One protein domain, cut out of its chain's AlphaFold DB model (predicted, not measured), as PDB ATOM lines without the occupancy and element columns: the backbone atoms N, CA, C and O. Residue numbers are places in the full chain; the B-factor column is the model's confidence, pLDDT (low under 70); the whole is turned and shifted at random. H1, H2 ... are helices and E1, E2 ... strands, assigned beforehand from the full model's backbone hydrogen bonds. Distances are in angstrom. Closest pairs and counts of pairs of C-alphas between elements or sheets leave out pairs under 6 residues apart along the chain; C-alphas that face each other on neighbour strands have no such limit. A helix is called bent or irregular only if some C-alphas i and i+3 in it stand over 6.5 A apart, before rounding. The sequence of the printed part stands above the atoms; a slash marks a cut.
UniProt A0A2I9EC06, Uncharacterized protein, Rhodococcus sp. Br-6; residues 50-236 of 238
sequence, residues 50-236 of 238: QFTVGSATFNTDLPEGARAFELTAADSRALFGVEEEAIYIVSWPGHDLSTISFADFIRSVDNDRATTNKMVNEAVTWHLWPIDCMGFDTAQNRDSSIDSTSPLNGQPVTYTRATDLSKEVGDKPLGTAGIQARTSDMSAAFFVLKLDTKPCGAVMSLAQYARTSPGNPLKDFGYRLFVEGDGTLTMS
ATOM      1  N   GLN A  50     205.516 317.295 249.423       95.38
ATOM      2  CA  GLN A  50     206.516 317.668 250.416       95.38
ATOM      3  C   GLN A  50     207.910 317.396 249.857       95.38
ATOM      4  O   GLN A  50     208.157 316.328 249.300       95.38
ATOM      5  N   PHE A  51     208.830 318.343 250.029       94.25
ATOM      6  CA  PHE A  51     210.240 318.155 249.683       94.25
ATOM      7  C   PHE A  51     211.151 318.987 250.589       94.25
ATOM      8  O   PHE A  51     210.766 320.052 251.080       94.25
ATOM      9  N   THR A  52     212.373 318.502 250.809       93.88
ATOM     10  CA  THR A  52     213.349 319.126 251.715       93.88
ATOM     11  C   THR A  52     214.558 319.654 250.947       93.88
ATOM     12  O   THR A  52     215.079 318.997 250.052       93.88
ATOM     13  N   VAL A  53     214.998 320.864 251.292       93.25
ATOM     14  CA  VAL A  53     216.170 321.540 250.725       93.25
ATOM     15  C   VAL A  53     217.004 322.084 251.883       93.25
ATOM     16  O   VAL A  53     216.616 323.052 252.544       93.25
ATOM     17  N   GLY A  54     218.149 321.456 252.153       88.75
ATOM     18  CA  GLY A  54     218.952 321.759 253.341       88.75
ATOM     19  C   GLY A  54     218.146 321.581 254.634       88.75
ATOM     20  O   GLY A  54     217.626 320.506 254.919       88.75
ATOM     21  N   SER A  55     218.015 322.647 255.426       88.81
ATOM     22  CA  SER A  55     217.247 322.646 256.682       88.81
ATOM     23  C   SER A  55     215.760 322.989 256.524       88.81
ATOM     24  O   SER A  55     215.057 323.062 257.531       88.81
ATOM     25  N   ALA A  56     215.282 323.229 255.302       92.94
ATOM     26  CA  ALA A  56     213.924 323.676 255.016       92.94
ATOM     27  C   ALA A  56     213.092 322.572 254.356       92.94
ATOM     28  O   ALA A  56     213.458 322.073 253.295       92.94
ATOM     29  N   THR A  57     211.940 322.248 254.933       95.50
ATOM     30  CA  THR A  57     210.927 321.378 254.328       95.50
ATOM     31  C   THR A  57     209.755 322.229 253.855       95.50
ATOM     32  O   THR A  57     209.117 322.927 254.645       95.50
ATOM     33  N   PHE A  58     209.471 322.168 252.558       95.94
ATOM     34  CA  PHE A  58     208.354 322.864 251.930       95.94
ATOM     35  C   PHE A  58     207.205 321.886 251.716       95.94
ATOM     36  O   PHE A  58     207.432 320.772 251.246       95.94
ATOM     37  N   ASN A  59     205.983 322.323 252.019       96.75
ATOM     38  CA  ASN A  59     204.763 321.616 251.636       96.75
ATOM     39  C   ASN A  59     203.937 322.526 250.728       96.75
ATOM     40  O   ASN A  59     203.719 323.685 251.084       96.75
ATOM     41  N   THR A  60     203.516 322.032 249.568       96.06
ATOM     42  CA  THR A  60     202.764 322.785 248.548       96.06
ATOM     43  C   THR A  60     201.980 321.813 247.653       96.06
ATOM     44  O   THR A  60     202.100 320.602 247.822       96.06
ATOM     45  N   ASP A  61     201.184 322.322 246.716       94.56
ATOM     46  CA  ASP A  61     200.563 321.507 245.670       94.56
ATOM     47  C   ASP A  61     201.249 321.793 244.336       94.56
ATOM     48  O   ASP A  61     201.171 322.897 243.779       94.56
ATOM     49  N   LEU A  62     201.929 320.788 243.796       93.88
ATOM     50  CA  LEU A  62     202.481 320.871 242.458       93.88
ATOM     51  C   LEU A  62     201.345 320.826 241.427       93.88
ATOM     52  O   LEU A  62     200.378 320.074 241.573       93.88
ATOM     53  N   PRO A  63     201.440 321.618 240.344       89.62
ATOM     54  CA  PRO A  63     200.449 321.551 239.285       89.62
ATOM     55  C   PRO A  63     200.449 320.163 238.638       89.62
ATOM     56  O   PRO A  63     201.484 319.500 238.556       89.62
ATOM     57  N   GLU A  64     199.294 319.749 238.121       85.81
ATOM     58  CA  GLU A  64     199.137 318.449 237.466       85.81
ATOM     59  C   GLU A  64     200.225 318.204 236.403       85.81
ATOM     60  O   GLU A  64     200.557 319.075 235.591       85.81
ATOM     61  N   GLY A  65     200.802 316.999 236.420       85.56
ATOM     62  CA  GLY A  65     201.874 316.606 235.505       85.56
ATOM     63  C   GLY A  65     203.252 317.186 235.842       85.56
ATOM     64  O   GLY A  65     204.202 316.940 235.095       85.56
ATOM     65  N   ALA A  66     203.390 317.942 236.936       92.88
ATOM     66  CA  ALA A  66     204.689 318.231 237.525       92.88
ATOM     67  C   ALA A  66     205.135 317.101 238.462       92.88
ATOM     68  O   ALA A  66     204.322 316.398 239.060       92.88
ATOM     69  N   ARG A  67     206.449 316.937 238.592       93.88
ATOM     70  CA  ARG A  67     207.068 316.023 239.550       93.88
ATOM     71  C   ARG A  67     208.290 316.664 240.181       93.88
ATOM     72  O   ARG A  67     209.124 317.208 239.457       93.88
ATOM     73  N   ALA A  68     208.415 316.528 241.498       95.31
ATOM     74  CA  ALA A  68     209.649 316.779 242.229       95.31
ATOM     75  C   ALA A  68     210.503 315.502 242.323       95.31
ATOM     76  O   ALA A  68     210.005 314.401 242.566       95.31
ATOM     77  N   PHE A  69     211.803 315.665 242.120       94.81
ATOM     78  CA  PHE A  69     212.831 314.655 242.297       94.81
ATOM     79  C   PHE A  69     213.789 315.127 243.383       94.81
ATOM     80  O   PHE A  69     214.389 316.196 243.256       94.81
ATOM     81  N   GLU A  70     213.950 314.315 244.422       94.00
ATOM     82  CA  GLU A  70     215.004 314.511 245.413       94.00
ATOM     83  C   GLU A  70     216.343 314.099 244.804       94.00
ATOM     84  O   GLU A  70     216.507 312.980 244.308       94.00
ATOM     85  N   LEU A  71     217.285 315.038 244.784       91.31
ATOM     86  CA  LEU A  71     218.629 314.827 244.277       91.31
ATOM     87  C   LEU A  71     219.533 314.401 245.423       91.31
ATOM     88  O   LEU A  71     219.587 315.050 246.469       91.31
ATOM     89  N   THR A  72     220.287 313.328 245.193       89.88
ATOM     90  CA  THR A  72     221.318 312.907 246.140       89.88
ATOM     91  C   THR A  72     222.385 313.994 246.266       89.88
ATOM     92  O   THR A  72     222.633 314.733 245.313       89.88
ATOM     93  N   ALA A  73     223.105 314.051 247.390       88.31
ATOM     94  CA  ALA A  73     224.235 314.974 247.552       88.31
ATOM     95  C   ALA A  73     225.270 314.875 246.406       88.31
ATOM     96  O   ALA A  73     225.866 315.874 246.009       88.31
ATOM     97  N   ALA A  74     225.459 313.680 245.827       89.38
ATOM     98  CA  ALA A  74     226.339 313.488 244.676       89.38
ATOM     99  C   ALA A  74     225.806 314.179 243.408       89.38
ATOM    100  O   ALA A  74     226.573 314.846 242.710       89.38
ATOM    101  N   ASP A  75     224.504 314.058 243.135       88.00
ATOM    102  CA  ASP A  75     223.850 314.717 242.000       88.00
ATOM    103  C   ASP A  75     223.812 316.238 242.197       88.00
ATOM    104  O   ASP A  75     224.164 316.993 241.289       88.00
ATOM    105  N   SER A  76     223.483 316.701 243.406       89.50
ATOM    106  CA  SER A  76     223.520 318.119 243.778       89.50
ATOM    107  C   SER A  76     224.904 318.729 243.589       89.50
ATOM    108  O   SER A  76     225.037 319.825 243.040       89.50
ATOM    109  N   ARG A  77     225.960 318.009 243.982       89.12
ATOM    110  CA  ARG A  77     227.341 318.455 243.784       89.12
ATOM    111  C   ARG A  77     227.696 318.531 242.308       89.12
ATOM    112  O   ARG A  77     228.336 319.492 241.889       89.12
ATOM    113  N   ALA A  78     227.293 317.536 241.523       84.50
ATOM    114  CA  ALA A  78     227.558 317.507 240.090       84.50
ATOM    115  C   ALA A  78     226.855 318.651 239.341       84.50
ATOM    116  O   ALA A  78     227.425 319.193 238.392       84.50
ATOM    117  N   LEU A  79     225.646 319.027 239.767       80.69
ATOM    118  CA  LEU A  79     224.814 320.022 239.085       80.69
ATOM    119  C   LEU A  79     225.018 321.454 239.597       80.69
ATOM    120  O   LEU A  79     225.076 322.383 238.793       80.69
ATOM    121  N   PHE A  80     225.149 321.643 240.912       84.31
ATOM    122  CA  PHE A  80     225.172 322.967 241.553       84.31
ATOM    123  C   PHE A  80     226.430 323.231 242.384       84.31
ATOM    124  O   PHE A  80     226.622 324.349 242.855       84.31
ATOM    125  N   GLY A  81     227.295 322.229 242.572       83.94
ATOM    126  CA  GLY A  81     228.494 322.364 243.400       83.94
ATOM    127  C   GLY A  81     228.212 322.432 244.903       83.94
ATOM    128  O   GLY A  81     229.051 322.943 245.640       83.94
ATOM    129  N   VAL A  82     227.056 321.931 245.357       86.06
ATOM    130  CA  VAL A  82     226.675 321.876 246.778       86.06
ATOM    131  C   VAL A  82     226.710 320.440 247.302       86.06
ATOM    132  O   VAL A  82     226.378 319.512 246.575       86.06
ATOM    133  N   GLU A  83     227.119 320.246 248.558       87.38
ATOM    134  CA  GLU A  83     227.254 318.914 249.190       87.38
ATOM    135  C   GLU A  83     225.970 318.465 249.922       87.38
ATOM    136  O   GLU A  83     225.969 317.462 250.632       87.38
ATOM    137  N   GLU A  84     224.882 319.217 249.772       88.94
ATOM    138  CA  GLU A  84     223.584 318.962 250.399       88.94
ATOM    139  C   GLU A  84     222.545 318.524 249.356       88.94
ATOM    140  O   GLU A  84     222.717 318.728 248.151       88.94
ATOM    141  N   GLU A  85     221.455 317.913 249.814       91.25
ATOM    142  CA  GLU A  85     220.341 317.518 248.950       91.25
ATOM    143  C   GLU A  85     219.685 318.742 248.297       91.25
ATOM    144  O   GLU A  85     219.574 319.825 248.881       91.25
ATOM    145  N   ALA A  86     219.276 318.558 247.047       94.69
ATOM    146  CA  ALA A  86     218.607 319.558 246.231       94.69
ATOM    147  C   ALA A  86     217.351 318.936 245.621       94.69
ATOM    148  O   ALA A  86     217.196 317.717 245.591       94.69
ATOM    149  N   ILE A  87     216.457 319.766 245.103       96.88
ATOM    150  CA  ILE A  87     215.217 319.317 244.477       96.88
ATOM    151  C   ILE A  87     215.201 319.764 243.023       96.88
ATOM    152  O   ILE A  87     215.433 320.935 242.715       96.88
ATOM    153  N   TYR A  88     214.888 318.832 242.128       95.12
ATOM    154  CA  TYR A  88     214.603 319.107 240.725       95.12
ATOM    155  C   TYR A  88     213.115 318.907 240.460       95.12
ATOM    156  O   TYR A  88     212.604 317.800 240.596       95.12
ATOM    157  N   ILE A  89     212.410 319.962 240.068       95.81
ATOM    158  CA  ILE A  89     210.989 319.903 239.724       95.81
ATOM    159  C   ILE A  89     210.863 320.083 238.221       95.81
ATOM    160  O   ILE A  89     211.446 321.000 237.648       95.81
ATOM    161  N   VAL A  90     210.079 319.239 237.564       95.12
ATOM    162  CA  VAL A  90     209.825 319.360 236.129       95.12
ATOM    163  C   VAL A  90     208.355 319.138 235.829       95.12
ATOM    164  O   VAL A  90     207.731 318.228 236.363       95.12
ATOM    165  N   SER A  91     207.817 319.966 234.940       94.00
ATOM    166  CA  SER A  91     206.556 319.715 234.251       94.00
ATOM    167  C   SER A  91     206.843 319.554 232.768       94.00
ATOM    168  O   SER A  91     207.436 320.441 232.146       94.00
ATOM    169  N   TRP A  92     206.415 318.426 232.200       92.12
ATOM    170  CA  TRP A  92     206.582 318.130 230.781       92.12
ATOM    171  C   TRP A  92     205.268 317.615 230.182       92.12
ATOM    172  O   TRP A  92     205.005 316.411 230.186       92.12
ATOM    173  N   PRO A  93     204.409 318.525 229.684       86.31
ATOM    174  CA  PRO A  93     203.079 318.173 229.201       86.31
ATOM    175  C   PRO A  93     203.090 317.013 228.196       86.31
ATOM    176  O   PRO A  93     203.933 316.955 227.301       86.31
ATOM    177  N   GLY A  94     202.147 316.081 228.350       86.56
ATOM    178  CA  GLY A  94     202.029 314.895 227.494       86.56
ATOM    179  C   GLY A  94     202.988 313.744 227.828       86.56
ATOM    180  O   GLY A  94     203.026 312.776 227.071       86.56
ATOM    181  N   HIS A  95     203.736 313.829 228.932       88.44
ATOM    182  CA  HIS A  95     204.643 312.777 229.394       88.44
ATOM    183  C   HIS A  95     204.261 312.360 230.818       88.44
ATOM    184  O   HIS A  95     204.033 313.209 231.679       88.44
ATOM    185  N   ASP A  96     204.173 311.052 231.064       88.50
ATOM    186  CA  ASP A  96     203.911 310.529 232.404       88.50
ATOM    187  C   ASP A  96     205.208 310.509 233.209       88.50
ATOM    188  O   ASP A  96     206.135 309.750 232.923       88.50
ATOM    189  N   LEU A  97     205.259 311.372 234.218       90.12
ATOM    190  CA  LEU A  97     206.378 311.459 235.139       90.12
ATOM    191  C   LEU A  97     206.082 310.757 236.462       90.12
ATOM    192  O   LEU A  97     206.983 310.684 237.275       90.12
ATOM    193  N   SER A  98     204.884 310.234 236.723       86.12
ATOM    194  CA  SER A  98     204.427 309.835 238.069       86.12
ATOM    195  C   SER A  98     205.218 308.689 238.716       86.12
ATOM    196  O   SER A  98     205.370 308.650 239.936       86.12
ATOM    197  N   THR A  99     205.823 307.795 237.928       86.75
ATOM    198  CA  THR A  99     206.518 306.590 238.438       86.75
ATOM    199  C   THR A  99     208.015 306.510 238.109       86.75
ATOM    200  O   THR A  99     208.706 305.643 238.641       86.75
ATOM    201  N   ILE A 100     208.546 307.421 237.288       90.19
ATOM    202  CA  ILE A 100     209.947 307.405 236.841       90.19
ATOM    203  C   ILE A 100     210.931 307.850 237.939       90.19
ATOM    204  O   ILE A 100     210.680 308.811 238.652       90.19
ATOM    205  N   SER A 101     212.082 307.193 238.096       89.94
ATOM    206  CA  SER A 101     213.141 307.706 238.984       89.94
ATOM    207  C   SER A 101     213.885 308.885 238.342       89.94
ATOM    208  O   SER A 101     213.862 309.033 237.122       89.94
ATOM    209  N   PHE A 102     214.603 309.702 239.125       89.31
ATOM    210  CA  PHE A 102     215.439 310.771 238.553       89.31
ATOM    211  C   PHE A 102     216.481 310.210 237.571       89.31
ATOM    212  O   PHE A 102     216.624 310.697 236.452       89.31
ATOM    213  N   ALA A 103     217.145 309.114 237.943       87.62
ATOM    214  CA  ALA A 103     218.148 308.471 237.101       87.62
ATOM    215  C   ALA A 103     217.564 307.894 235.800       87.62
ATOM    216  O   ALA A 103     218.251 307.882 234.778       87.62
ATOM    217  N   ASP A 104     216.333 307.373 235.825       88.75
ATOM    218  CA  ASP A 104     215.644 306.915 234.613       88.75
ATOM    219  C   ASP A 104     215.172 308.099 233.762       88.75
ATOM    220  O   ASP A 104     215.286 308.044 232.538       88.75
ATOM    221  N   PHE A 105     214.708 309.186 234.389       89.81
ATOM    222  CA  PHE A 105     214.328 310.417 233.701       89.81
ATOM    223  C   PHE A 105     215.511 311.004 232.928       89.81
ATOM    224  O   PHE A 105     215.408 311.171 231.714       89.81
ATOM    225  N   ILE A 106     216.657 311.218 233.581       86.19
ATOM    226  CA  ILE A 106     217.860 311.746 232.920       86.19
ATOM    227  C   ILE A 106     218.310 310.821 231.784       86.19
ATOM    228  O   ILE A 106     218.488 311.273 230.656       86.19
ATOM    229  N   ARG A 107     218.364 309.500 232.020       86.44
ATOM    230  CA  ARG A 107     218.664 308.526 230.954       86.44
ATOM    231  C   ARG A 107     217.682 308.613 229.783       86.44
ATOM    232  O   ARG A 107     218.097 308.441 228.639       86.44
ATOM    233  N   SER A 108     216.396 308.851 230.032       84.38
ATOM    234  CA  SER A 108     215.398 308.973 228.961       84.38
ATOM    235  C   SER A 108     215.626 310.200 228.074       84.38
ATOM    236  O   SER A 108     215.403 310.123 226.868       84.38
ATOM    237  N   VAL A 109     216.119 311.302 228.648       85.44
ATOM    238  CA  VAL A 109     216.342 312.568 227.936       85.44
ATOM    239  C   VAL A 109     217.705 312.590 227.242       85.44
ATOM    240  O   VAL A 109     217.801 313.124 226.140       85.44
ATOM    241  N   ASP A 110     218.731 311.975 227.832       79.88
ATOM    242  CA  ASP A 110     220.110 312.002 227.322       79.88
ATOM    243  C   ASP A 110     220.363 311.017 226.167       79.88
ATOM    244  O   ASP A 110     221.261 311.221 225.349       79.88
ATOM    245  N   ASN A 111     219.580 309.936 226.070       79.00
ATOM    246  CA  ASN A 111     219.801 308.886 225.067       79.00
ATOM    247  C   ASN A 111     219.318 309.247 223.649       79.00
ATOM    248  O   ASN A 111     219.674 308.554 222.694       79.00
ATOM    249  N   ASP A 112     218.516 310.304 223.488       80.69
ATOM    250  CA  ASP A 112     217.987 310.730 222.192       80.69
ATOM    251  C   ASP A 112     217.944 312.257 222.060       80.69
ATOM    252  O   ASP A 112     217.178 312.942 222.735       80.69
ATOM    253  N   ARG A 113     218.701 312.791 221.093       81.44
ATOM    254  CA  ARG A 113     218.797 314.235 220.837       81.44
ATOM    255  C   ARG A 113     217.455 314.871 220.476       81.44
ATOM    256  O   ARG A 113     217.240 316.045 220.781       81.44
ATOM    257  N   ALA A 114     216.566 314.149 219.790       85.06
ATOM    258  CA  ALA A 114     215.251 314.688 219.452       85.06
ATOM    259  C   ALA A 114     214.409 314.886 220.720       85.06
ATOM    260  O   ALA A 114     213.840 315.961 220.919       85.06
ATOM    261  N   THR A 115     214.414 313.894 221.607       86.19
ATOM    262  CA  THR A 115     213.794 313.943 222.935       86.19
ATOM    263  C   THR A 115     214.407 315.041 223.801       86.19
ATOM    264  O   THR A 115     213.663 315.841 224.368       86.19
ATOM    265  N   THR A 116     215.736 315.174 223.822       85.00
ATOM    266  CA  THR A 116     216.430 316.276 224.507       85.00
ATOM    267  C   THR A 116     215.930 317.643 224.045       85.00
ATOM    268  O   THR A 116     215.525 318.477 224.852       85.00
ATOM    269  N   ASN A 117     215.925 317.880 222.731       84.88
ATOM    270  CA  ASN A 117     215.478 319.152 222.169       84.88
ATOM    271  C   ASN A 117     214.001 319.413 222.479       84.88
ATOM    272  O   ASN A 117     213.609 320.555 222.714       84.88
ATOM    273  N   LYS A 118     213.170 318.369 222.474       88.25
ATOM    274  CA  LYS A 118     211.753 318.480 222.818       88.25
ATOM    275  C   LYS A 118     211.572 318.884 224.282       88.25
ATOM    276  O   LYS A 118     210.834 319.826 224.551       88.25
ATOM    277  N   MET A 119     212.300 318.247 225.198       89.00
ATOM    278  CA  MET A 119     212.309 318.608 226.616       89.00
ATOM    279  C   MET A 119     212.692 320.080 226.803       89.00
ATOM    280  O   MET A 119     211.931 320.820 227.415       89.00
ATOM    281  N   VAL A 120     213.793 320.535 226.196       87.50
ATOM    282  CA  VAL A 120     214.249 321.937 226.290       87.50
ATOM    283  C   VAL A 120     213.170 322.929 225.853       87.50
ATOM    284  O   VAL A 120     212.993 323.974 226.478       87.50
ATOM    285  N   ASN A 121     212.452 322.611 224.776       88.25
ATOM    286  CA  ASN A 121     211.478 323.517 224.177       88.25
ATOM    287  C   ASN A 121     210.118 323.520 224.883       88.25
ATOM    288  O   ASN A 121     209.399 324.518 224.814       88.25
ATOM    289  N   GLU A 122     209.739 322.414 225.520       90.81
ATOM    290  CA  GLU A 122     208.384 322.217 226.040       90.81
ATOM    291  C   GLU A 122     208.324 322.227 227.567       90.81
ATOM    292  O   GLU A 122     207.359 322.749 228.132       90.81
ATOM    293  N   ALA A 123     209.334 321.667 228.232       92.31
ATOM    294  CA  ALA A 123     209.330 321.495 229.673       92.31
ATOM    295  C   ALA A 123     209.595 322.810 230.413       92.31
ATOM    296  O   ALA A 123     210.238 323.738 229.916       92.31
ATOM    297  N   VAL A 124     209.097 322.857 231.644       94.50
ATOM    298  CA  VAL A 124     209.460 323.869 232.633       94.50
ATOM    299  C   VAL A 124     210.169 323.163 233.763       94.50
ATOM    300  O   VAL A 124     209.635 322.192 234.301       94.50
ATOM    301  N   THR A 125     211.360 323.639 234.111       94.12
ATOM    302  CA  THR A 125     212.164 323.054 235.181       94.12
ATOM    303  C   THR A 125     212.407 324.064 236.282       94.12
ATOM    304  O   THR A 125     212.540 325.260 236.023       94.12
ATOM    305  N   TRP A 126     212.474 323.565 237.509       96.06
ATOM    306  CA  TRP A 126     212.929 324.289 238.678       96.06
ATOM    307  C   TRP A 126     214.003 323.489 239.394       96.06
ATOM    308  O   TRP A 126     213.904 322.274 239.530       96.06
ATOM    309  N   HIS A 127     215.002 324.194 239.893       95.19
ATOM    310  CA  HIS A 127     216.042 323.636 240.741       95.19
ATOM    311  C   HIS A 127     216.004 324.392 242.059       95.19
ATOM    312  O   HIS A 127     216.024 325.623 242.039       95.19
ATOM    313  N   LEU A 128     215.918 323.689 243.181       97.25
ATOM    314  CA  LEU A 128     215.990 324.274 244.516       97.25
ATOM    315  C   LEU A 128     217.187 323.669 245.241       97.25
ATOM    316  O   LEU A 128     217.296 322.449 245.316       97.25
ATOM    317  N   TRP A 129     218.076 324.499 245.774       96.12
ATOM    318  CA  TRP A 129     219.256 324.030 246.500       96.12
ATOM    319  C   TRP A 129     219.623 324.982 247.643       96.12
ATOM    320  O   TRP A 129     219.320 326.182 247.570       96.12
ATOM    321  N   PRO A 130     220.254 324.472 248.714       94.56
ATOM    322  CA  PRO A 130     220.668 325.314 249.822       94.56
ATOM    323  C   PRO A 130     221.864 326.177 249.425       94.56
ATOM    324  O   PRO A 130     222.748 325.767 248.669       94.56
ATOM    325  N   ILE A 131     221.890 327.391 249.960       94.25
ATOM    326  CA  ILE A 131     223.019 328.313 249.888       94.25
ATOM    327  C   ILE A 131     223.244 328.936 251.270       94.25
ATOM    328  O   ILE A 131     222.367 328.907 252.139       94.25
ATOM    329  N   ASP A 132     224.403 329.552 251.473       92.31
ATOM    330  CA  ASP A 132     224.631 330.371 252.659       92.31
ATOM    331  C   ASP A 132     223.984 331.764 252.526       92.31
ATOM    332  O   ASP A 132     223.550 332.206 251.455       92.31
ATOM    333  N   CYS A 133     223.925 332.494 253.639       91.38
ATOM    334  CA  CYS A 133     223.402 333.859 253.623       91.38
ATOM    335  C   CYS A 133     224.276 334.850 252.839       91.38
ATOM    336  O   CYS A 133     223.750 335.868 252.402       91.38
ATOM    337  N   MET A 134     225.563 334.565 252.589       92.94
ATOM    338  CA  MET A 134     226.350 335.420 251.690       92.94
ATOM    339  C   MET A 134     225.848 335.309 250.246       92.94
ATOM    340  O   MET A 134     225.837 336.298 249.510       92.94
ATOM    341  N   GLY A 135     225.408 334.119 249.836       90.44
ATOM    342  CA  GLY A 135     224.731 333.893 248.566       90.44
ATOM    343  C   GLY A 135     223.419 334.672 248.466       90.44
ATOM    344  O   GLY A 135     223.160 335.282 247.428       90.44
ATOM    345  N   PHE A 136     222.638 334.731 249.553       92.75
ATOM    346  CA  PHE A 136     221.452 335.596 249.636       92.75
ATOM    347  C   PHE A 136     221.818 337.075 249.481       92.75
ATOM    348  O   PHE A 136     221.287 337.739 248.592       92.75
ATOM    349  N   ASP A 137     222.770 337.575 250.271       93.44
ATOM    350  CA  ASP A 137     223.184 338.982 250.226       93.44
ATOM    351  C   ASP A 137     223.714 339.357 248.828       93.44
ATOM    352  O   ASP A 137     223.449 340.441 248.309       93.44
ATOM    353  N   THR A 138     224.425 338.442 248.166       92.50
ATOM    354  CA  THR A 138     224.908 338.634 246.788       92.50
ATOM    355  C   THR A 138     223.761 338.749 245.785       92.50
ATOM    356  O   THR A 138     223.852 339.539 244.845       92.50
ATOM    357  N   ALA A 139     222.695 337.962 245.946       90.50
ATOM    358  CA  ALA A 139     221.521 338.036 245.081       90.50
ATOM    359  C   ALA A 139     220.717 339.319 245.326       90.50
ATOM    360  O   ALA A 139     220.325 339.977 244.364       90.50
ATOM    361  N   GLN A 140     220.546 339.700 246.594       91.88
ATOM    362  CA  GLN A 140     219.816 340.901 246.993       91.88
ATOM    363  C   GLN A 140     220.448 342.171 246.413       91.88
ATOM    364  O   GLN A 140     219.744 343.042 245.917       91.88
ATOM    365  N   ASN A 141     221.779 342.248 246.396       91.31
ATOM    366  CA  ASN A 141     222.518 343.422 245.921       91.31
ATOM    367  C   ASN A 141     222.584 343.573 244.385       91.31
ATOM    368  O   ASN A 141     223.359 344.391 243.888       91.31
ATOM    369  N   ARG A 142     221.834 342.781 243.610       87.88
ATOM    370  CA  ARG A 142     221.761 342.944 242.149       87.88
ATOM    371  C   ARG A 142     220.744 344.016 241.778       87.88
ATOM    372  O   ARG A 142     219.620 343.973 242.247       87.88
ATOM    373  N   ASP A 143     221.089 344.894 240.841       85.50
ATOM    374  CA  ASP A 143     220.200 345.983 240.400       85.50
ATOM    375  C   ASP A 143     218.848 345.504 239.828       85.50
ATOM    376  O   ASP A 143     217.869 346.248 239.839       85.50
ATOM    377  N   SER A 144     218.789 344.278 239.295       87.25
ATOM    378  CA  SER A 144     217.585 343.668 238.715       87.25
ATOM    379  C   SER A 144     216.741 342.879 239.728       87.25
ATOM    380  O   SER A 144     215.761 342.236 239.335       87.25
ATOM    381  N   SER A 145     217.116 342.877 241.009       91.81
ATOM    382  CA  SER A 145     216.392 342.159 242.058       91.81
ATOM    383  C   SER A 145     215.172 342.942 242.548       91.81
ATOM    384  O   SER A 145     215.105 344.172 242.511       91.81
ATOM    385  N   ILE A 146     214.165 342.196 242.986       95.81
ATOM    386  CA  ILE A 146     212.987 342.698 243.679       95.81
ATOM    387  C   ILE A 146     212.986 342.057 245.057       95.81
ATOM    388  O   ILE A 146     212.930 340.832 245.182       95.81
ATOM    389  N   ASP A 147     213.000 342.895 246.085       96.25
ATOM    390  CA  ASP A 147     212.938 342.453 247.469       96.25
ATOM    391  C   ASP A 147     211.493 342.380 247.964       96.25
ATOM    392  O   ASP A 147     210.655 343.236 247.672       96.25
ATOM    393  N   SER A 148     211.205 341.343 248.742       96.31
ATOM    394  CA  SER A 148     209.929 341.121 249.410       96.31
ATOM    395  C   SER A 148     210.149 340.399 250.746       96.31
ATOM    396  O   SER A 148     211.274 340.148 251.185       96.31
ATOM    397  N   THR A 149     209.058 340.080 251.429       97.00
ATOM    398  CA  THR A 149     209.043 339.243 252.630       97.00
ATOM    399  C   THR A 149     208.210 338.008 252.342       97.00
ATOM    400  O   THR A 149     207.085 338.123 251.862       97.00
ATOM    401  N   SER A 150     208.765 336.833 252.620       96.62
ATOM    402  CA  SER A 150     208.075 335.570 252.385       96.62
ATOM    403  C   SER A 150     206.962 335.363 253.409       96.62
ATOM    404  O   SER A 150     207.239 335.388 254.615       96.62
ATOM    405  N   PRO A 151     205.722 335.084 252.975       96.50
ATOM    406  CA  PRO A 151     204.648 334.711 253.891       96.50
ATOM    407  C   PRO A 151     204.904 333.373 254.598       96.50
ATOM    408  O   PRO A 151     204.319 333.121 255.646       96.50
ATOM    409  N   LEU A 152     205.792 332.527 254.058       95.12
ATOM    410  CA  LEU A 152     206.056 331.188 254.595       95.12
ATOM    411  C   LEU A 152     206.761 331.215 255.958       95.12
ATOM    412  O   LEU A 152     206.577 330.307 256.763       95.12
ATOM    413  N   ASN A 153     207.602 332.222 256.209       94.50
ATOM    414  CA  ASN A 153     208.407 332.316 257.433       94.50
ATOM    415  C   ASN A 153     208.661 333.752 257.927       94.50
ATOM    416  O   ASN A 153     209.378 333.937 258.909       94.50
ATOM    417  N   GLY A 154     208.121 334.771 257.253       94.88
ATOM    418  CA  GLY A 154     208.341 336.180 257.590       94.88
ATOM    419  C   GLY A 154     209.763 336.686 257.325       94.88
ATOM    420  O   GLY A 154     210.104 337.778 257.772       94.88
ATOM    421  N   GLN A 155     210.602 335.913 256.628       95.19
ATOM    422  CA  GLN A 155     211.986 336.279 256.326       95.19
ATOM    423  C   GLN A 155     212.111 336.921 254.936       95.19
ATOM    424  O   GLN A 155     211.227 336.758 254.087       95.19
ATOM    425  N   PRO A 156     213.211 337.650 254.673       96.75
ATOM    426  CA  PRO A 156     213.468 338.233 253.365       96.75
ATOM    427  C   PRO A 156     213.465 337.198 252.233       96.75
ATOM    428  O   PRO A 156     214.067 336.125 252.341       96.75
ATOM    429  N   VAL A 157     212.840 337.571 251.120       97.31
ATOM    430  CA  VAL A 157     212.982 336.901 249.827       97.31
ATOM    431  C   VAL A 157     213.381 337.942 248.791       97.31
ATOM    432  O   VAL A 157     212.819 339.033 248.757       97.31
ATOM    433  N   THR A 158     214.346 337.612 247.943       97.44
ATOM    434  CA  THR A 158     214.733 338.450 246.804       97.44
ATOM    435  C   THR A 158     214.581 337.645 245.523       97.44
ATOM    436  O   THR A 158     214.836 336.436 245.517       97.44
ATOM    437  N   TYR A 159     214.101 338.264 244.448       96.31
ATOM    438  CA  TYR A 159     213.856 337.549 243.200       96.31
ATOM    439  C   TYR A 159     214.014 338.416 241.953       96.31
ATOM    440  O   TYR A 159     213.824 339.627 241.977       96.31
ATOM    441  N   THR A 160     214.302 337.766 240.829       94.88
ATOM    442  CA  THR A 160     214.383 338.384 239.500       94.88
ATOM    443  C   THR A 160     213.696 337.472 238.496       94.88
ATOM    444  O   THR A 160     213.786 336.246 238.578       94.88
ATOM    445  N   ARG A 161     213.030 338.060 237.501       91.69
ATOM    446  CA  ARG A 161     212.492 337.329 236.350       91.69
ATOM    447  C   ARG A 161     213.106 337.882 235.072       91.69
ATOM    448  O   ARG A 161     213.068 339.085 234.838       91.69
ATOM    449  N   ALA A 162     213.614 336.999 234.224       90.19
ATOM    450  CA  ALA A 162     214.190 337.342 232.936       90.19
ATOM    451  C   ALA A 162     213.453 336.589 231.826       90.19
ATOM    452  O   ALA A 162     213.591 335.377 231.683       90.19
ATOM    453  N   THR A 163     212.682 337.306 231.006       89.50
ATOM    454  CA  THR A 163     212.078 336.734 229.785       89.50
ATOM    455  C   THR A 163     213.126 336.424 228.713       89.50
ATOM    456  O   THR A 163     212.882 335.637 227.809       89.50
ATOM    457  N   ASP A 164     214.279 337.082 228.786       90.62
ATOM    458  CA  ASP A 164     215.439 336.837 227.940       90.62
ATOM    459  C   ASP A 164     216.647 336.692 228.862       90.62
ATOM    460  O   ASP A 164     217.208 337.686 229.331       90.62
ATOM    461  N   LEU A 165     217.006 335.444 229.166       89.56
ATOM    462  CA  LEU A 165     218.077 335.121 230.105       89.56
ATOM    463  C   LEU A 165     219.436 335.664 229.637       89.56
ATOM    464  O   LEU A 165     220.303 335.943 230.467       89.56
ATOM    465  N   SER A 166     219.625 335.894 228.334       90.44
ATOM    466  CA  SER A 166     220.873 336.478 227.826       90.44
ATOM    467  C   SER A 166     221.143 337.886 228.369       90.44
ATOM    468  O   SER A 166     222.302 338.294 228.442       90.44
ATOM    469  N   LYS A 167     220.110 338.606 228.822       87.38
ATOM    470  CA  LYS A 167     220.262 339.926 229.450       87.38
ATOM    471  C   LYS A 167     220.894 339.864 230.838       87.38
ATOM    472  O   LYS A 167     221.562 340.814 231.224       87.38
ATOM    473  N   GLU A 168     220.729 338.749 231.548       85.19
ATOM    474  CA  GLU A 168     221.286 338.567 232.893       85.19
ATOM    475  C   GLU A 168     222.684 337.940 232.862       85.19
ATOM    476  O   GLU A 168     223.541 338.278 233.673       85.19
ATOM    477  N   VAL A 169     222.934 336.998 231.942       85.69
ATOM    478  CA  VAL A 169     224.157 336.166 231.974       85.69
ATOM    479  C   VAL A 169     224.975 336.167 230.677       85.69
ATOM    480  O   VAL A 169     225.943 335.397 230.574       85.69
ATOM    481  N   GLY A 170     224.606 337.022 229.718       88.06
ATOM    482  CA  GLY A 170     225.166 337.093 228.364       88.06
ATOM    483  C   GLY A 170     224.635 335.996 227.435       88.06
ATOM    484  O   GLY A 170     224.189 334.953 227.911       88.06
ATOM    485  N   ASP A 171     224.702 336.211 226.111       92.12
ATOM    486  CA  ASP A 171     224.297 335.174 225.150       92.12
ATOM    487  C   ASP A 171     225.338 334.054 225.046       92.12
ATOM    488  O   ASP A 171     226.441 334.251 224.532       92.12
ATOM    489  N   LYS A 172     224.987 332.866 225.536       88.75
ATOM    490  CA  LYS A 172     225.838 331.674 225.537       88.75
ATOM    491  C   LYS A 172     224.994 330.397 225.512       88.75
ATOM    492  O   LYS A 172     223.821 330.422 225.887       88.75
ATOM    493  N   PRO A 173     225.560 329.260 225.080       82.38
ATOM    494  CA  PRO A 173     224.911 327.974 225.287       82.38
ATOM    495  C   PRO A 173     224.844 327.636 226.787       82.38
ATOM    496  O   PRO A 173     225.807 327.851 227.525       82.38
ATOM    497  N   LEU A 174     223.711 327.088 227.222       77.19
ATOM    498  CA  LEU A 174     223.478 326.472 228.526       77.19
ATOM    499  C   LEU A 174     223.196 324.983 228.364       77.19
ATOM    500  O   LEU A 174     222.538 324.577 227.407       77.19
ATOM    501  N   GLY A 175     223.645 324.216 229.356       66.25
ATOM    502  CA  GLY A 175     223.341 322.801 229.532       66.25
ATOM    503  C   GLY A 175     224.587 321.920 229.641       66.25
ATOM    504  O   GLY A 175     225.710 322.332 229.338       66.25
ATOM    505  N   THR A 176     224.374 320.705 230.131       55.34
ATOM    506  CA  THR A 176     225.371 319.640 230.294       55.34
ATOM    507  C   THR A 176     224.903 318.400 229.522       55.34
ATOM    508  O   THR A 176     223.755 318.324 229.094       55.34
ATOM    509  N   ALA A 177     225.808 317.450 229.262       48.22
ATOM    510  CA  ALA A 177     225.469 316.123 228.723       48.22
ATOM    511  C   ALA A 177     224.666 316.071 227.392       48.22
ATOM    512  O   ALA A 177     223.960 315.109 227.130       48.22
ATOM    513  N   GLY A 178     224.817 317.055 226.496       52.09
ATOM    514  CA  GLY A 178     224.177 317.033 225.165       52.09
ATOM    515  C   GLY A 178     222.870 317.824 225.070       52.09
ATOM    516  O   GLY A 178     222.387 318.068 223.962       52.09
ATOM    517  N   ILE A 179     222.376 318.327 226.200       62.62
ATOM    518  CA  ILE A 179     221.324 319.338 226.265       62.62
ATOM    519  C   ILE A 179     221.976 320.703 226.018       62.62
ATOM    520  O   ILE A 179     222.822 321.130 226.798       62.62
ATOM    521  N   GLN A 180     221.650 321.375 224.911       70.88
ATOM    522  CA  GLN A 180     222.144 322.728 224.627       70.88
ATOM    523  C   GLN A 180     220.998 323.646 224.215       70.88
ATOM    524  O   GLN A 180     220.379 323.444 223.172       70.88
ATOM    525  N   ALA A 181     220.770 324.692 225.004       81.31
ATOM    526  CA  ALA A 181     219.889 325.807 224.673       81.31
ATOM    527  C   ALA A 181     220.702 327.101 224.638       81.31
ATOM    528  O   ALA A 181     221.640 327.250 225.419       81.31
ATOM    529  N   ARG A 182     220.368 328.066 223.777       86.88
ATOM    530  CA  ARG A 182     220.944 329.411 223.919       86.88
ATOM    531  C   ARG A 182     220.184 330.180 224.983       86.88
ATOM    532  O   ARG A 182     218.962 330.168 225.004       86.88
ATOM    533  N   THR A 183     220.895 330.920 225.823       90.19
ATOM    534  CA  THR A 183     220.288 331.828 226.811       90.19
ATOM    535  C   THR A 183     219.302 332.826 226.205       90.19
ATOM    536  O   THR A 183     218.349 333.199 226.874       90.19
ATOM    537  N   SER A 184     219.501 333.259 224.956       91.94
ATOM    538  CA  SER A 184     218.580 334.172 224.255       91.94
ATOM    539  C   SER A 184     217.224 333.542 223.909       91.94
ATOM    540  O   SER A 184     216.224 334.252 223.745       91.94
ATOM    541  N   ASP A 185     217.165 332.210 223.863       91.81
ATOM    542  CA  ASP A 185     215.950 331.432 223.613       91.81
ATOM    543  C   ASP A 185     215.241 331.020 224.914       91.81
ATOM    544  O   ASP A 185     214.147 330.454 224.874       91.81
ATOM    545  N   MET A 186     215.832 331.326 226.071       92.81
ATOM    546  CA  MET A 186     215.372 330.872 227.380       92.81
ATOM    547  C   MET A 186     214.858 332.031 228.233       92.81
ATOM    548  O   MET A 186     215.422 333.126 228.256       92.81
ATOM    549  N   SER A 187     213.806 331.742 228.984       93.94
ATOM    550  CA  SER A 187     213.390 332.522 230.141       93.94
ATOM    551  C   SER A 187     213.938 331.872 231.410       93.94
ATOM    552  O   SER A 187     214.123 330.652 231.474       93.94
ATOM    553  N   ALA A 188     214.148 332.682 232.441       92.62
ATOM    554  CA  ALA A 188     214.490 332.206 233.772       92.62
ATOM    555  C   ALA A 188     213.826 333.045 234.858       92.62
ATOM    556  O   ALA A 188     213.489 334.215 234.657       92.62
ATOM    557  N   ALA A 189     213.676 332.451 236.033       94.56
ATOM    558  CA  ALA A 189     213.306 333.169 237.238       94.56
ATOM    559  C   ALA A 189     214.170 332.677 238.394       94.56
ATOM    560  O   ALA A 189     214.422 331.482 238.509       94.56
ATOM    561  N   PHE A 190     214.640 333.602 239.217       94.75
ATOM    562  CA  PHE A 190     215.532 333.342 240.339       94.75
ATOM    563  C   PHE A 190     214.838 333.831 241.599       94.75
ATOM    564  O   PHE A 190     214.386 334.971 241.618       94.75
ATOM    565  N   PHE A 191     214.769 332.998 242.628       97.44
ATOM    566  CA  PHE A 191     214.257 333.352 243.948       97.44
ATOM    567  C   PHE A 191     215.273 332.917 244.990       97.44
ATOM    568  O   PHE A 191     215.830 331.825 244.891       97.44
ATOM    569  N   VAL A 192     215.494 333.749 245.999       97.06
ATOM    570  CA  VAL A 192     216.325 333.393 247.143       97.06
ATOM    571  C   VAL A 192     215.572 333.702 248.420       97.06
ATOM    572  O   VAL A 192     215.305 334.865 248.710       97.06
ATOM    573  N   LEU A 193     215.224 332.660 249.171       97.12
ATOM    574  CA  LEU A 193     214.516 332.759 250.444       97.12
ATOM    575  C   LEU A 193     215.498 332.594 251.601       97.12
ATOM    576  O   LEU A 193     216.152 331.557 251.711       97.12
ATOM    577  N   LYS A 194     215.567 333.571 252.503       96.00
ATOM    578  CA  LYS A 194     216.343 333.452 253.742       96.00
ATOM    579  C   LYS A 194     215.616 332.566 254.761       96.00
ATOM    580  O   LYS A 194     214.399 332.659 254.910       96.00
ATOM    581  N   LEU A 195     216.359 331.721 255.479       93.12
ATOM    582  CA  LEU A 195     215.801 330.749 256.435       93.12
ATOM    583  C   LEU A 195     216.084 331.072 257.916       93.12
ATOM    584  O   LEU A 195     215.554 330.395 258.789       93.12
ATOM    585  N   ASP A 196     216.917 332.081 258.198       83.56
ATOM    586  CA  ASP A 196     217.317 332.518 259.555       83.56
ATOM    587  C   ASP A 196     217.747 331.373 260.500       83.56
ATOM    588  O   ASP A 196     217.437 331.334 261.691       83.56
ATOM    589  N   THR A 197     218.472 330.398 259.951       83.50
ATOM    590  CA  THR A 197     219.040 329.274 260.705       83.50
ATOM    591  C   THR A 197     220.375 329.617 261.366       83.50
ATOM    592  O   THR A 197     220.986 330.655 261.108       83.50
ATOM    593  N   LYS A 198     220.882 328.711 262.213       81.69
ATOM    594  CA  LYS A 198     222.267 328.738 262.709       81.69
ATOM    595  C   LYS A 198     222.979 327.444 262.299       81.69
ATOM    596  O   LYS A 198     222.565 326.411 262.803       81.69
ATOM    597  N   PRO A 199     224.037 327.474 261.462       83.12
ATOM    598  CA  PRO A 199     224.550 328.637 260.726       83.12
ATOM    599  C   PRO A 199     223.508 329.227 259.759       83.12
ATOM    600  O   PRO A 199     222.524 328.569 259.422       83.12
ATOM    601  N   CYS A 200     223.713 330.484 259.352       86.50
ATOM    602  CA  CYS A 200     222.774 331.219 258.498       86.50
ATOM    603  C   CYS A 200     222.647 330.552 257.124       86.50
ATOM    604  O   CYS A 200     223.645 330.436 256.411       86.50
ATOM    605  N   GLY A 201     221.427 330.143 256.767       92.12
ATOM    606  CA  GLY A 201     221.103 329.479 255.507       92.12
ATOM    607  C   GLY A 201     220.012 330.194 254.710       92.12
ATOM    608  O   GLY A 201     219.238 331.006 255.235       92.12
ATOM    609  N   ALA A 202     219.959 329.869 253.425       95.50
ATOM    610  CA  ALA A 202     218.940 330.297 252.481       95.50
ATOM    611  C   ALA A 202     218.680 329.192 251.439       95.50
ATOM    612  O   ALA A 202     219.470 328.261 251.291       95.50
ATOM    613  N   VAL A 203     217.574 329.302 250.705       96.44
ATOM    614  CA  VAL A 203     217.264 328.447 249.550       96.44
ATOM    615  C   VAL A 203     217.337 329.284 248.291       96.44
ATOM    616  O   VAL A 203     216.647 330.297 248.189       96.44
ATOM    617  N   MET A 204     218.139 328.843 247.326       96.50
ATOM    618  CA  MET A 204     218.095 329.338 245.955       96.50
ATOM    619  C   MET A 204     217.117 328.484 245.156       96.50
ATOM    620  O   MET A 204     217.145 327.259 245.237       96.50
ATOM    621  N   SER A 205     216.276 329.133 244.361       96.75
ATOM    622  CA  SER A 205     215.349 328.493 243.441       96.75
ATOM    623  C   SER A 205     215.479 329.107 242.051       96.75
ATOM    624  O   SER A 205     215.421 330.327 241.892       96.75
ATOM    625  N   LEU A 206     215.669 328.262 241.040       94.50
ATOM    626  CA  LEU A 206     215.898 328.660 239.655       94.50
ATOM    627  C   LEU A 206     214.928 327.957 238.719       94.50
ATOM    628  O   LEU A 206     215.026 326.743 238.545       94.50
ATOM    629  N   ALA A 207     214.090 328.731 238.038       94.69
ATOM    630  CA  ALA A 207     213.306 328.274 236.903       94.69
ATOM    631  C   ALA A 207     214.092 328.398 235.596       94.69
ATOM    632  O   ALA A 207     214.712 329.436 235.347       94.69
ATOM    633  N   GLN A 208     213.989 327.408 234.715       91.12
ATOM    634  CA  GLN A 208     214.480 327.487 233.338       91.12
ATOM    635  C   GLN A 208     213.455 326.888 232.374       91.12
ATOM    636  O   GLN A 208     212.909 325.811 232.610       91.12
ATOM    637  N   TYR A 209     213.171 327.601 231.285       93.75
ATOM    638  CA  TYR A 209     212.282 327.121 230.226       93.75
ATOM    639  C   TYR A 209     212.484 327.911 228.934       93.75
ATOM    640  O   TYR A 209     212.826 329.095 228.967       93.75
ATOM    641  N   ALA A 210     212.234 327.280 227.787       92.12
ATOM    642  CA  ALA A 210     212.248 327.989 226.514       92.12
ATOM    643  C   ALA A 210     211.181 329.089 226.484       92.12
ATOM    644  O   ALA A 210     210.061 328.925 226.978       92.12
ATOM    645  N   ARG A 211     211.487 330.207 225.830       90.62
ATOM    646  CA  ARG A 211     210.545 331.321 225.628       90.62
ATOM    647  C   ARG A 211     209.304 330.903 224.841       90.62
ATOM    648  O   ARG A 211     208.249 331.513 224.986       90.62
ATOM    649  N   THR A 212     209.436 329.858 224.030       86.44
ATOM    650  CA  THR A 212     208.363 329.235 223.249       86.44
ATOM    651  C   THR A 212     207.606 328.149 224.006       86.44
ATOM    652  O   THR A 212     206.635 327.625 223.463       86.44
ATOM    653  N   SER A 213     208.028 327.788 225.225       85.50
ATOM    654  CA  SER A 213     207.336 326.773 226.023       85.50
ATOM    655  C   SER A 213     205.863 327.175 226.191       85.50
ATOM    656  O   SER A 213     205.588 328.358 226.446       85.50
ATOM    657  N   PRO A 214     204.908 326.238 226.056       79.69
ATOM    658  CA  PRO A 214     203.479 326.522 226.175       79.69
ATOM    659  C   PRO A 214     203.112 327.107 227.548       79.69
ATOM    660  O   PRO A 214     203.909 327.103 228.490       79.69
ATOM    661  N   GLY A 215     201.902 327.657 227.675       84.88
ATOM    662  CA  GLY A 215     201.379 328.096 228.972       84.88
ATOM    663  C   GLY A 215     201.390 326.924 229.952       84.88
ATOM    664  O   GLY A 215     200.658 325.960 229.757       84.88
ATOM    665  N   ASN A 216     202.261 326.985 230.956       89.38
ATOM    666  CA  ASN A 216     202.471 325.916 231.922       89.38
ATOM    667  C   ASN A 216     202.406 326.533 233.328       89.38
ATOM    668  O   ASN A 216     203.185 327.455 233.592       89.38
ATOM    669  N   PRO A 217     201.509 326.058 234.214       89.25
ATOM    670  CA  PRO A 217     201.337 326.619 235.556       89.25
ATOM    671  C   PRO A 217     202.613 326.612 236.403       89.25
ATOM    672  O   PRO A 217     202.782 327.469 237.266       89.25
ATOM    673  N   LEU A 218     203.548 325.693 236.132       94.38
ATOM    674  CA  LEU A 218     204.812 325.617 236.855       94.38
ATOM    675  C   LEU A 218     205.701 326.852 236.610       94.38
ATOM    676  O   LEU A 218     206.599 327.115 237.400       94.38
ATOM    677  N   LYS A 219     205.465 327.666 235.569       93.88
ATOM    678  CA  LYS A 219     206.248 328.897 235.323       93.88
ATOM    679  C   LYS A 219     206.149 329.918 236.457       93.88
ATOM    680  O   LYS A 219     207.104 330.663 236.669       93.88
ATOM    681  N   ASP A 220     205.033 329.929 237.181       92.88
ATOM    682  CA  ASP A 220     204.789 330.849 238.298       92.88
ATOM    683  C   ASP A 220     205.028 330.210 239.673       92.88
ATOM    684  O   ASP A 220     204.851 330.874 240.691       92.88
ATOM    685  N   PHE A 221     205.490 328.954 239.714       94.94
ATOM    686  CA  PHE A 221     205.676 328.178 240.943       94.94
ATOM    687  C   PHE A 221     206.455 328.925 242.033       94.94
ATOM    688  O   PHE A 221     205.936 329.108 243.127       94.94
ATOM    689  N   GLY A 222     207.664 329.420 241.742       94.25
ATOM    690  CA  GLY A 222     208.463 330.115 242.757       94.25
ATOM    691  C   GLY A 222     207.822 331.409 243.258       94.25
ATOM    692  O   GLY A 222     207.988 331.761 244.419       94.25
ATOM    693  N   TYR A 223     207.035 332.100 242.431       95.69
ATOM    694  CA  TYR A 223     206.322 333.288 242.898       95.69
ATOM    695  C   TYR A 223     205.147 332.923 243.798       95.69
ATOM    696  O   TYR A 223     205.027 333.482 244.885       95.69
ATOM    697  N   ARG A 224     204.337 331.943 243.383       96.00
ATOM    698  CA  ARG A 224     203.251 331.403 244.207       96.00
ATOM    699  C   ARG A 224     203.774 330.942 245.563       96.00
ATOM    700  O   ARG A 224     203.294 331.391 246.598       96.00
ATOM    701  N   LEU A 225     204.823 330.123 245.561       96.38
ATOM    702  CA  LEU A 225     205.385 329.558 246.782       96.38
ATOM    703  C   LEU A 225     206.043 330.631 247.665       96.38
ATOM    704  O   LEU A 225     205.663 330.795 248.819       96.38
ATOM    705  N   PHE A 226     207.025 331.374 247.144       96.62
ATOM    706  CA  PHE A 226     207.881 332.226 247.980       96.62
ATOM    707  C   PHE A 226     207.351 333.646 248.200       96.62
ATOM    708  O   PHE A 226     207.799 334.310 249.134       96.62
ATOM    709  N   VAL A 227     206.448 334.138 247.347       96.38
ATOM    710  CA  VAL A 227     205.934 335.518 247.413       96.38
ATOM    711  C   VAL A 227     204.460 335.552 247.800       96.38
ATOM    712  O   VAL A 227     204.084 336.378 248.626       96.38
ATOM    713  N   GLU A 228     203.633 334.663 247.250       95.94
ATOM    714  CA  GLU A 228     202.202 334.601 247.588       95.94
ATOM    715  C   GLU A 228     201.914 333.692 248.791       95.94
ATOM    716  O   GLU A 228     200.874 333.845 249.426       95.94
ATOM    717  N   GLY A 229     202.853 332.815 249.165       93.06
ATOM    718  CA  GLY A 229     202.722 331.954 250.340       93.06
ATOM    719  C   GLY A 229     201.874 330.709 250.101       93.06
ATOM    720  O   GLY A 229     201.229 330.230 251.028       93.06
ATOM    721  N   ASP A 230     201.864 330.195 248.873       94.94
ATOM    722  CA  ASP A 230     201.149 328.977 248.484       94.94
ATOM    723  C   ASP A 230     201.870 327.712 248.981       94.94
ATOM    724  O   ASP A 230     202.516 326.973 248.229       94.94
ATOM    725  N   GLY A 231     201.850 327.525 250.294       94.94
ATOM    726  CA  GLY A 231     202.526 326.426 250.955       94.94
ATOM    727  C   GLY A 231     202.713 326.644 252.449       94.94
ATOM    728  O   GLY A 231     202.220 327.593 253.057       94.94
ATOM    729  N   THR A 232     203.496 325.756 253.045       96.19
ATOM    730  CA  THR A 232     204.088 325.951 254.371       96.19
ATOM    731  C   THR A 232     205.574 325.650 254.326       96.19
ATOM    732  O   THR A 232     206.044 324.886 253.481       96.19
ATOM    733  N   LEU A 233     206.308 326.245 255.261       95.19
ATOM    734  CA  LEU A 233     207.721 325.983 255.474       95.19
ATOM    735  C   LEU A 233     207.930 325.536 256.918       95.19
ATOM    736  O   LEU A 233     207.614 326.266 257.858       95.19
ATOM    737  N   THR A 234     208.491 324.346 257.091       94.06
ATOM    738  CA  THR A 234     208.975 323.860 258.381       94.06
ATOM    739  C   THR A 234     210.492 323.770 258.358       94.06
ATOM    740  O   THR A 234     211.102 323.388 257.365       94.06
ATOM    741  N   MET A 235     211.111 324.142 259.474       90.00
ATOM    742  CA  MET A 235     212.558 324.069 259.631       90.00
ATOM    743  C   MET A 235     212.914 322.791 260.380       90.00
ATOM    744  O   MET A 235     212.361 322.531 261.451       90.00
ATOM    745  N   SER A 236     213.850 322.013 259.846       78.88
ATOM    746  CA  SER A 236     214.454 320.892 260.560       78.88
ATOM    747  C   SER A 236     215.107 321.427 261.832       78.88
ATOM    748  O   SER A 236     215.999 322.275 261.774       78.88
TER     749      SER A 236
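AT A GLANCE: This is residues 50 to 236 of the 238 residues of an uncharacterized protein of Rhodococcus sp. Br-6 (UniProt A0A2I9EC06). A twisted sheet of seven antiparallel strands curls round the helix H6, and a small antiparallel sheet, E1 E2 E10, is partly face to face with it, next to H6. H1, H3 and H4 lie on the large sheet's other face, three layers in all. The printed part has 187 residues, with six named helices and ten named strands in the order E1 E2 E3 H1 E4 H2 H3 E5 H4 E6 E7 H5 E8 E9 H6 E10; the class is mixed. The large sheet's order is E3 E4 E5 E9 E8 E7 E6. The whole is compact, with a radius of gyration of the C-alphas of 15.8 A and spans of 45 by 36 by 29 A.

HOW THE PARTS SIT: E1, residues 50 to 53, and E2, residues 56 to 60, form a hairpin, with N 51 and O 58 within hydrogen-bond range at 3.1 A. E10, residues 232 to 235, is antiparallel to E2, with N 57 and O 234 at 2.8 A. E3, residues 66 to 71, is an edge strand, antiparallel to E4, residues 86 to 91, with N 69 and O 88 at 2.7 A. H1, residues 73 to 80, is over E4 at a height over the sheet of 8.1 A; the closest C-alphas, of Ser 76 and Ala 86, are 5.7 A apart. H2, residues 102 to 110, only grazes the sheet with residues 102 to 105. It and H3, residues 113 to 122, touch only at the corner, C-alphas 109 and 116 being closest at 5.1 A. E5, residues 124 to 132, has N 126 and O 89 of E4 at 2.8 A, and N 127 and O 206 of E9, residues 201 to 210, at 2.9 A. H4, residues 133 to 140, is over E8, residues 186 to 194, at a height over the sheet of 7.7 A. E6, residues 146 to 149, and E7, residues 156 to 162, form a hairpin, N 148 and O 157 at 2.8 A. E7 and E8 have N 160 and O 190 at 2.9 A; the hairpin E8 and E9 has N 191 and O 205 at 2.8 A. H5, residues 166 to 169, only grazes the sheet with residues 166 to 168. H6, residues 217 to 228, is irregular, with C-alphas 219 and 222 7.9 A apart; its closest C-alpha pair with E8 is Gly 222 and Phe 191, 6.7 A. The two sheets form a sandwich, two sheets face to face, 9.3 A centre to centre where they face each other, their strands at 46 degrees. Every O i to N i+4 pair is within hydrogen-bond range in H1, H2, H3 and H4, and 5 of 8 in H6; H5 is too short for such a pair, and its one O i to N i+3 pair is not within range.

IN THESE COORDINATES: E1 begins at C-alpha 50 (206.516, 317.668, 250.416). E9, the longest strand, runs 30.4 A to C-alpha 210 (212.248, 327.989, 226.514); E8 is 26.5 A, E5 26.0 A and H6 14.5 A long. E10 ends at C-alpha 235 (212.558, 324.069, 259.631).

THE WHOLE: The two C-alphas farthest apart, of Ala 114 and Lys 198, are 46.0 A apart, and the printed part has no cut. The long link is H5 to E8, residues 170 to 185, where residues 173 to 174 pair antiparallel with 181 to 182. The mean pLDDT of the printed part is 89.9; residues 175 to 179 are under 70.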